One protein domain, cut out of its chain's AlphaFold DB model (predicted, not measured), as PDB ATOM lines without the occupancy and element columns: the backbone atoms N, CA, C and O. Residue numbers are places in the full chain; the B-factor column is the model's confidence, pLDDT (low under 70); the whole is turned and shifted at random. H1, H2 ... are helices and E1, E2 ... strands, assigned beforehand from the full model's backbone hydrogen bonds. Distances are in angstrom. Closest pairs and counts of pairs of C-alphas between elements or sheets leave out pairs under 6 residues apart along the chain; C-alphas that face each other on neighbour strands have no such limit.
ATOM      1  N   GLY A  40      72.252  -5.705 147.137       84.38
ATOM      2  CA  GLY A  40      71.579  -5.243 148.349       84.38
ATOM      3  C   GLY A  40      71.556  -3.719 148.452       84.38
ATOM      4  O   GLY A  40      70.510  -3.148 148.766       84.38
ATOM      5  N   ASP A  41      72.667  -3.064 148.104       84.31
ATOM      6  CA  ASP A  41      72.750  -1.600 148.042       84.31
ATOM      7  C   ASP A  41      71.835  -1.054 146.940       84.31
ATOM      8  O   ASP A  41      71.038  -0.150 147.188       84.31
ATOM      9  N   ALA A  42      71.844  -1.684 145.760       82.75
ATOM     10  CA  ALA A  42      70.945  -1.354 144.654       82.75
ATOM     11  C   ALA A  42      69.461  -1.497 145.032       82.75
ATOM     12  O   ALA A  42      68.640  -0.639 144.696       82.75
ATOM     13  N   PHE A  43      69.109  -2.567 145.756       86.69
ATOM     14  CA  PHE A  43      67.770  -2.749 146.315       86.69
ATOM     15  C   PHE A  43      67.424  -1.600 147.263       86.69
ATOM     16  O   PHE A  43      66.361  -0.999 147.118       86.69
ATOM     17  N   HIS A  44      68.297  -1.296 148.226       82.62
ATOM     18  CA  HIS A  44      68.045  -0.256 149.218       82.62
ATOM     19  C   HIS A  44      67.882   1.119 148.561       82.62
ATOM     20  O   HIS A  44      66.930   1.836 148.870       82.62
ATOM     21  N   ASP A  45      68.765   1.461 147.625       79.88
ATOM     22  CA  ASP A  45      68.793   2.767 146.984       79.88
ATOM     23  C   ASP A  45      67.648   2.974 146.000       79.88
ATOM     24  O   ASP A  45      67.053   4.045 146.019       79.88
ATOM     25  N   CYS A  46      67.293   1.979 145.185       75.38
ATOM     26  CA  CYS A  46      66.196   2.139 144.231       75.38
ATOM     27  C   CYS A  46      64.831   1.834 144.841       75.38
ATOM     28  O   CYS A  46      63.944   2.681 144.833       75.38
ATOM     29  N   GLN A  47      64.640   0.631 145.374       78.69
ATOM     30  CA  GLN A  47      63.313   0.156 145.777       78.69
ATOM     31  C   GLN A  47      63.048   0.404 147.260       78.69
ATOM     32  O   GLN A  47      61.943   0.786 147.632       78.69
ATOM     33  N   GLY A  48      64.061   0.251 148.115       75.44
ATOM     34  CA  GLY A  48      63.962   0.528 149.548       75.44
ATOM     35  C   GLY A  48      63.621   1.989 149.850       75.44
ATOM     36  O   GLY A  48      62.883   2.258 150.795       75.44
ATOM     37  N   LYS A  49      64.102   2.920 149.017       74.44
ATOM     38  CA  LYS A  49      63.782   4.356 149.078       74.44
ATOM     39  C   LYS A  49      62.605   4.775 148.182       74.44
ATOM     40  O   LYS A  49      62.255   5.951 148.173       74.44
ATOM     41  N   GLY A  50      61.989   3.845 147.444       71.00
ATOM     42  CA  GLY A  50      60.845   4.126 146.565       71.00
ATOM     43  C   GLY A  50      61.168   4.986 145.334       71.00
ATOM     44  O   GLY A  50      60.276   5.647 144.803       71.00
ATOM     45  N   LEU A  51      62.428   5.001 144.885       67.75
ATOM     46  CA  LEU A  51      62.872   5.738 143.693       67.75
ATOM     47  C   LEU A  51      62.513   4.997 142.390       67.75
ATOM     48  O   LEU A  51      62.365   5.620 141.340       67.75
ATOM     49  N   GLY A  52      62.359   3.670 142.446       70.06
ATOM     50  CA  GLY A  52      61.931   2.832 141.325       70.06
ATOM     51  C   GLY A  52      61.533   1.422 141.761       70.06
ATOM     52  O   GLY A  52      61.963   0.954 142.810       70.06
ATOM     53  N   ASP A  53      60.749   0.737 140.933       77.12
ATOM     54  CA  ASP A  53      60.308  -0.649 141.136       77.12
ATOM     55  C   ASP A  53      61.309  -1.671 140.575       77.12
ATOM     56  O   ASP A  53      61.314  -2.841 140.964       77.12
ATOM     57  N   PHE A  54      62.216  -1.228 139.704       79.62
ATOM     58  CA  PHE A  54      63.242  -2.040 139.057       79.62
ATOM     59  C   PHE A  54      64.596  -1.335 139.062       79.62
ATOM     60  O   PHE A  54      64.677  -0.108 139.075       79.62
ATOM     61  N   VAL A  55      65.660  -2.128 138.970       81.31
ATOM     62  CA  VAL A  55      66.968  -1.666 138.504       81.31
ATOM     63  C   VAL A  55      67.117  -2.091 137.053       81.31
ATOM     64  O   VAL A  55      67.182  -3.286 136.778       81.31
ATOM     65  N   CYS A  56      67.158  -1.138 136.129       78.94
ATOM     66  CA  CYS A  56      67.369  -1.394 134.707       78.94
ATOM     67  C   CYS A  56      68.810  -1.103 134.319       78.94
ATOM     68  O   CYS A  56      69.420  -0.182 134.857       78.94
ATOM     69  N   TRP A  57      69.331  -1.820 133.333       76.94
ATOM     70  CA  TRP A  57      70.623  -1.508 132.737       76.94
ATOM     71  C   TRP A  57      70.612  -1.696 131.235       76.94
ATOM     72  O   TRP A  57      69.844  -2.488 130.682       76.94
ATOM     73  N   ALA A  58      71.550  -1.006 130.604       69.69
ATOM     74  CA  ALA A  58      71.923  -1.249 129.232       69.69
ATOM     75  C   ALA A  58      73.414  -1.022 129.044       69.69
ATOM     76  O   ALA A  58      74.014  -0.127 129.629       69.69
ATOM     77  N   ASN A  59      74.003  -1.865 128.214       67.94
ATOM     78  CA  ASN A  59      75.339  -1.721 127.692       67.94
ATOM     79  C   ASN A  59      75.254  -1.872 126.176       67.94
ATOM     80  O   ASN A  59      74.987  -2.967 125.673       67.94
ATOM     81  N   GLU A  60      75.490  -0.763 125.483       61.91
ATOM     82  CA  GLU A  60      75.513  -0.687 124.026       61.91
ATOM     83  C   GLU A  60      76.669  -1.504 123.436       61.91
ATOM     84  O   GLU A  60      76.439  -2.305 122.530       61.91
ATOM     85  N   ASP A  61      77.872  -1.407 124.013       64.56
ATOM     86  CA  ASP A  61      79.069  -2.128 123.557       64.56
ATOM     87  C   ASP A  61      78.867  -3.648 123.589       64.56
ATOM     88  O   ASP A  61      79.213  -4.365 122.651       64.56
ATOM     89  N   ALA A  62      78.280  -4.157 124.676       65.25
ATOM     90  CA  ALA A  62      77.989  -5.581 124.834       65.25
ATOM     91  C   ALA A  62      76.616  -5.986 124.275       65.25
ATOM     92  O   ALA A  62      76.237  -7.151 124.407       65.25
ATOM     93  N   ARG A  63      75.858  -5.038 123.699       66.56
ATOM     94  CA  ARG A  63      74.465  -5.207 123.247       66.56
ATOM     95  C   ARG A  63      73.607  -5.974 124.256       66.56
ATOM     96  O   ARG A  63      72.854  -6.878 123.901       66.56
ATOM     97  N   SER A  64      73.763  -5.630 125.529       65.31
ATOM     98  CA  SER A  64      73.113  -6.322 126.638       65.31
ATOM     99  C   SER A  64      72.275  -5.343 127.436       65.31
ATOM    100  O   SER A  64      72.730  -4.254 127.766       65.31
ATOM    101  N   TYR A  65      71.058  -5.740 127.757       74.81
ATOM    102  CA  TYR A  65      70.121  -4.956 128.543       74.81
ATOM    103  C   TYR A  65      69.358  -5.893 129.467       74.81
ATOM    104  O   TYR A  65      69.281  -7.101 129.229       74.81
ATOM    105  N   GLY A  66      68.790  -5.340 130.523       76.94
ATOM    106  CA  GLY A  66      67.954  -6.109 131.421       76.94
ATOM    107  C   GLY A  66      67.385  -5.263 132.537       76.94
ATOM    108  O   GLY A  66      67.574  -4.046 132.598       76.94
ATOM    109  N   LYS A  67      66.639  -5.935 133.404       83.50
ATOM    110  CA  LYS A  67      66.067  -5.370 134.619       83.50
ATOM    111  C   LYS A  67      66.180  -6.384 135.744       83.50
ATOM    112  O   LYS A  67      66.237  -7.587 135.493       83.50
ATOM    113  N   MET A  68      66.145  -5.887 136.969       85.19
ATOM    114  CA  MET A  68      65.987  -6.692 138.167       85.19
ATOM    115  C   MET A  68      64.946  -6.081 139.088       85.19
ATOM    116  O   MET A  68      64.988  -4.897 139.424       85.19
ATOM    117  N   SER A  69      64.010  -6.920 139.504       87.62
ATOM    118  CA  SER A  69      63.032  -6.624 140.542       87.62
ATOM    119  C   SER A  69      63.659  -6.687 141.937       87.62
ATOM    120  O   SER A  69      64.730  -7.262 142.147       87.62
ATOM    121  N   ALA A  70      62.930  -6.183 142.932       86.12
ATOM    122  CA  ALA A  70      63.310  -6.296 144.341       86.12
ATOM    123  C   ALA A  70      63.559  -7.725 144.793       86.12
ATOM    124  O   ALA A  70      64.454  -7.987 145.593       86.12
ATOM    125  N   SER A  71      62.769  -8.661 144.276       87.06
ATOM    126  CA  SER A  71      62.912 -10.067 144.625       87.06
ATOM    127  C   SER A  71      64.224 -10.664 144.108       87.06
ATOM    128  O   SER A  71      64.816 -11.502 144.784       87.06
ATOM    129  N   GLU A  72      64.702 -10.216 142.947       89.75
ATOM    130  CA  GLU A  72      65.953 -10.677 142.340       89.75
ATOM    131  C   GLU A  72      67.161 -10.050 143.032       89.75
ATOM    132  O   GLU A  72      68.078 -10.769 143.422       89.75
ATOM    133  N   LEU A  73      67.117  -8.738 143.287       86.31
ATOM    134  CA  LEU A  73      68.186  -8.033 143.999       86.31
ATOM    135  C   LEU A  73      68.371  -8.560 145.426       86.31
ATOM    136  O   LEU A  73      69.498  -8.776 145.859       86.31
ATOM    137  N   LYS A  74      67.276  -8.863 146.139       87.19
ATOM    138  CA  LYS A  74      67.345  -9.473 147.478       87.19
ATOM    139  C   LYS A  74      67.982 -10.862 147.477       87.19
ATOM    140  O   LYS A  74      68.662 -11.203 148.436       87.19
ATOM    141  N   LYS A  75      67.772 -11.670 146.431       91.88
ATOM    142  CA  LYS A  75      68.402 -13.001 146.312       91.88
ATOM    143  C   LYS A  75      69.908 -12.911 146.079       91.88
ATOM    144  O   LYS A  75      70.629 -13.832 146.439       91.88
ATOM    145  N   LEU A  76      70.357 -11.821 145.464       90.56
ATOM    146  CA  LEU A  76      71.750 -11.568 145.114       90.56
ATOM    147  C   LEU A  76      72.381 -10.512 146.030       90.56
ATOM    148  O   LEU A  76      73.352  -9.885 145.629       90.56
ATOM    149  N   SER A  77      71.844 -10.289 147.236       87.62
ATOM    150  CA  SER A  77      72.132  -9.094 148.044       87.62
ATOM    151  C   SER A  77      73.615  -8.843 148.311       87.62
ATOM    152  O   SER A  77      74.015  -7.693 148.407       87.62
ATOM    153  N   GLU A  78      74.425  -9.896 148.410       89.00
ATOM    154  CA  GLU A  78      75.873  -9.807 148.656       89.00
ATOM    155  C   GLU A  78      76.711  -9.767 147.367       89.00
ATOM    156  O   GLU A  78      77.915  -9.516 147.405       89.00
ATOM    157  N   VAL A  79      76.092 -10.014 146.211       86.88
ATOM    158  CA  VAL A  79      76.776 -10.062 144.919       86.88
ATOM    159  C   VAL A  79      77.075  -8.636 144.448       86.88
ATOM    160  O   VAL A  79      76.169  -7.795 144.410       86.88
ATOM    161  N   PRO A  80      78.320  -8.338 144.041       83.88
ATOM    162  CA  PRO A  80      78.665  -7.044 143.471       83.88
ATOM    163  C   PRO A  80      77.868  -6.754 142.196       83.88
ATOM    164  O   PRO A  80      77.860  -7.547 141.254       83.88
ATOM    165  N   MET A  81      77.287  -5.557 142.098       80.12
ATOM    166  CA  MET A  81      76.482  -5.153 140.937       80.12
ATOM    167  C   MET A  81      77.254  -5.220 139.622       80.12
ATOM    168  O   MET A  81      76.675  -5.537 138.593       80.12
ATOM    169  N   ARG A  82      78.571  -5.002 139.651       76.88
ATOM    170  CA  ARG A  82      79.451  -5.119 138.473       76.88
ATOM    171  C   ARG A  82      79.542  -6.534 137.880       76.88
ATOM    172  O   ARG A  82      79.987  -6.680 136.748       76.88
ATOM    173  N   GLU A  83      79.221  -7.567 138.660       80.19
ATOM    174  CA  GLU A  83      79.239  -8.968 138.204       80.19
ATOM    175  C   GLU A  83      77.921  -9.345 137.526       80.19
ATOM    176  O   GLU A  83      77.895 -10.179 136.624       80.19
ATOM    177  N   ILE A  84      76.843  -8.675 137.930       78.50
ATOM    178  CA  ILE A  84      75.492  -8.855 137.410       78.50
ATOM    179  C   ILE A  84      75.269  -7.973 136.178       78.50
ATOM    180  O   ILE A  84      74.784  -8.422 135.140       78.50
ATOM    181  N   ILE A  85      75.635  -6.701 136.303       75.62
ATOM    182  CA  ILE A  85      75.392  -5.652 135.330       75.62
ATOM    183  C   ILE A  85      76.718  -5.231 134.721       75.62
ATOM    184  O   ILE A  85      77.641  -4.776 135.397       75.62
ATOM    185  N   LYS A  86      76.789  -5.329 133.398       68.44
ATOM    186  CA  LYS A  86      77.961  -4.929 132.627       68.44
ATOM    187  C   LYS A  86      77.796  -3.524 132.060       68.44
ATOM    188  O   LYS A  86      78.012  -3.358 130.879       68.44
ATOM    189  N   GLY A  87      77.391  -2.520 132.828       65.38
ATOM    190  CA  GLY A  87      77.139  -1.184 132.276       65.38
ATOM    191  C   GLY A  87      76.488  -0.221 133.265       65.38
ATOM    192  O   GLY A  87      76.399  -0.545 134.452       65.38
ATOM    193  N   PRO A  88      76.043   0.955 132.795       68.81
ATOM    194  CA  PRO A  88      75.244   1.863 133.602       68.81
ATOM    195  C   PRO A  88      73.907   1.216 133.985       68.81
ATOM    196  O   PRO A  88      73.261   0.549 133.171       68.81
ATOM    197  N   ALA A  89      73.494   1.437 135.233       72.38
ATOM    198  CA  ALA A  89      72.207   0.990 135.750       72.38
ATOM    199  C   ALA A  89      71.461   2.129 136.449       72.38
ATOM    200  O   ALA A  89      72.088   3.032 137.012       72.38
ATOM    201  N   PHE A  90      70.132   2.055 136.412       74.19
ATOM    202  CA  PHE A  90      69.204   3.111 136.804       74.19
ATOM    203  C   PHE A  90      68.016   2.530 137.572       74.19
ATOM    204  O   PHE A  90      67.589   1.407 137.298       74.19
ATOM    205  N   CYS A  91      67.435   3.314 138.477       73.38
ATOM    206  CA  CYS A  91      66.131   3.002 139.054       73.38
ATOM    207  C   CYS A  91      65.021   3.299 138.030       73.38
ATOM    208  O   CYS A  91      64.961   4.404 137.492       73.38
ATOM    209  N   CYS A  92      64.130   2.342 137.783       70.62
ATOM    210  CA  CYS A  92      62.974   2.495 136.897       70.62
ATOM    211  C   CYS A  92      61.685   2.233 137.668       70.62
ATOM    212  O   CYS A  92      61.568   1.197 138.319       70.62
ATOM    213  N   LYS A  93      60.691   3.117 137.562       71.50
ATOM    214  CA  LYS A  93      59.350   2.879 138.127       71.50
ATOM    215  C   LYS A  93      58.497   1.930 137.299       71.50
ATOM    216  O   LYS A  93      57.638   1.245 137.830       71.50
ATOM    217  N   HIS A  94      58.744   1.867 136.001       67.38
ATOM    218  CA  HIS A  94      58.014   0.984 135.107       67.38
ATOM    219  C   HIS A  94      58.942  -0.056 134.510       67.38
ATOM    220  O   HIS A  94      60.147   0.155 134.384       67.38
ATOM    221  N   ASP A  95      58.355  -1.194 134.160       66.25
ATOM    222  CA  ASP A  95      59.034  -2.254 133.444       66.25
ATOM    223  C   ASP A  95      59.307  -1.801 132.001       66.25
ATOM    224  O   ASP A  95      58.363  -1.726 131.207       66.25
ATOM    225  N   PRO A  96      60.570  -1.526 131.623       57.22
ATOM    226  CA  PRO A  96      60.874  -1.030 130.285       57.22
ATOM    227  C   PRO A  96      60.661  -2.098 129.198       57.22
ATOM    228  O   PRO A  96      60.725  -1.775 128.018       57.22
ATOM    229  N   PHE A  97      60.399  -3.361 129.566       59.75
ATOM    230  CA  PHE A  97      60.237  -4.474 128.626       59.75
ATOM    231  C   PHE A  97      58.785  -4.940 128.448       59.75
ATOM    232  O   PHE A  97      58.544  -5.846 127.653       59.75
ATOM    233  N   PHE A  98      57.815  -4.368 129.175       47.94
ATOM    234  CA  PHE A  98      56.416  -4.817 129.111       47.94
ATOM    235  C   PHE A  98      55.568  -4.081 128.058       47.94
ATOM    236  O   PHE A  98      54.488  -4.554 127.705       47.94
ATOM    237  N   ASN A  99      56.048  -2.967 127.494       44.78
ATOM    238  CA  ASN A  99      55.353  -2.277 126.405       44.78
ATOM    239  C   ASN A  99      55.833  -2.778 125.032       44.78
ATOM    240  O   ASN A  99      56.883  -2.390 124.538       44.78
ATOM    241  N   ASP A 111      61.384   6.757 131.754       36.62
ATOM    242  CA  ASP A 111      60.881   7.715 132.733       36.62
ATOM    243  C   ASP A 111      61.739   7.563 133.996       36.62
ATOM    244  O   ASP A 111      61.371   6.934 134.992       36.62
ATOM    245  N   ILE A 112      62.993   8.016 133.890       45.22
ATOM    246  CA  ILE A 112      63.946   8.034 134.988       45.22
ATOM    247  C   ILE A 112      63.556   9.237 135.839       45.22
ATOM    248  O   ILE A 112      64.262  10.246 135.860       45.22
ATOM    249  N   GLU A 113      62.408   9.149 136.516       37.81
ATOM    250  CA  GLU A 113      61.944  10.198 137.426       37.81
ATOM    251  C   GLU A 113      63.025  10.519 138.471       37.81
ATOM    252  O   GLU A 113      63.102  11.654 138.943       37.81
ATOM    253  N   GLN A 114      63.918   9.567 138.790       41.31
ATOM    254  CA  GLN A 114      65.083   9.782 139.648       41.31
ATOM    255  C   GLN A 114      66.312   9.004 139.153       41.31
ATOM    256  O   GLN A 114      66.444   7.793 139.326       41.31
ATOM    257  N   ARG A 115      67.235   9.728 138.507       44.59
ATOM    258  CA  ARG A 115      68.491   9.193 137.956       44.59
ATOM    259  C   ARG A 115      69.492   8.922 139.078       44.59
ATOM    260  O   ARG A 115      70.374   9.737 139.324       44.59
ATOM    261  N   VAL A 116      69.378   7.781 139.751       43.66
ATOM    262  CA  VAL A 116      70.466   7.270 140.598       43.66
ATOM    263  C   VAL A 116      71.276   6.280 139.768       43.66
ATOM    264  O   VAL A 116      70.779   5.221 139.396       43.66
ATOM    265  N   ALA A 117      72.503   6.666 139.410       49.06
ATOM    266  CA  ALA A 117      73.417   5.812 138.659       49.06
ATOM    267  C   ALA A 117      74.111   4.835 139.617       49.06
ATOM    268  O   ALA A 117      74.802   5.265 140.538       49.06
ATOM    269  N   LEU A 118      73.952   3.531 139.386       49.44
ATOM    270  CA  LEU A 118      74.422   2.489 140.311       49.44
ATOM    271  C   LEU A 118      75.772   1.841 139.933       49.44
ATOM    272  O   LEU A 118      76.190   0.863 140.549       49.44
TER     273      LEU A 118
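AT A GLANCE: This is residues 40 to 99 and 111 to 118 of the 129 residues of an uncharacterized protein of Verruconis gallopava (UniProt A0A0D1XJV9). Picture a small slab of three antiparallel strands, with the short helix H1 over it and the shorter H2 side by side with H1, running back the opposite way and only grazing the sheet. H3 is a single short turn away from H2, in the path from H2 to E3. The printed part has 68 residues with three named helices and three named strands, in the order H1 E1 E2 H2 H3 E3; the sheet runs E2 E1 E3, and the class is mixed, helices and strands. The whole is compact, with a radius of gyration of the C-alphas of 11.0 A and spans of 30 by 27 by 20 A.

IN THESE COORDINATES: Find C-alpha 40 at (71.579, -5.243, 148.349); there H1 begins, residues 40 to 48, 9.6 A long. Next come E1, residues 54 to 59, 16.6 A, and E2, residues 64 to 69, 17.2 A. H2, residues 70 to 75, follows directly, then H3, residues 81 to 84. E3, residues 89 to 92, ends at C-alpha 92, (62.974, 2.495, 136.897).

HOW THE PARTS SIT: Look first at the hairpin E1 and E2, with N 57 and O 66 2.9 A apart. On E1's other side is the edge strand E3, antiparallel, with N 56 and O 90 2.8 A apart. E2, H2 H3, E3 form a split strand-helix-strand unit, two strands running the same way with E1 between them; its crossover is right-handed. H1 is on the sheet at a height of 9.1 A, over E1, slantwise at 41 degrees on the local plane. H1 and H2 touch at Phe 43 and Leu 73, their closest C-alphas, 5.8 A apart, at a shallow tilt of 16 degrees, opposite ways. H3 is only just not on the sheet, with 4 pairs of C-alphas within 10 A. In H1 and H2 every O i to N i+4 pair is within hydrogen-bond range; H3 is too short for one.

THE WHOLE: The C-alphas farthest apart, those of Glu 78 and Asn 99, are 31.2 A apart. Residues 100 to 110 are not printed, and C-alphas 99 and 111 are 13.1 A apart across this cut. The five links between named elements are tight. The mean pLDDT of the printed part is 71.9; look for values under 70 in residues 58 to 64, 94 to 99 and 111 to 118, among others.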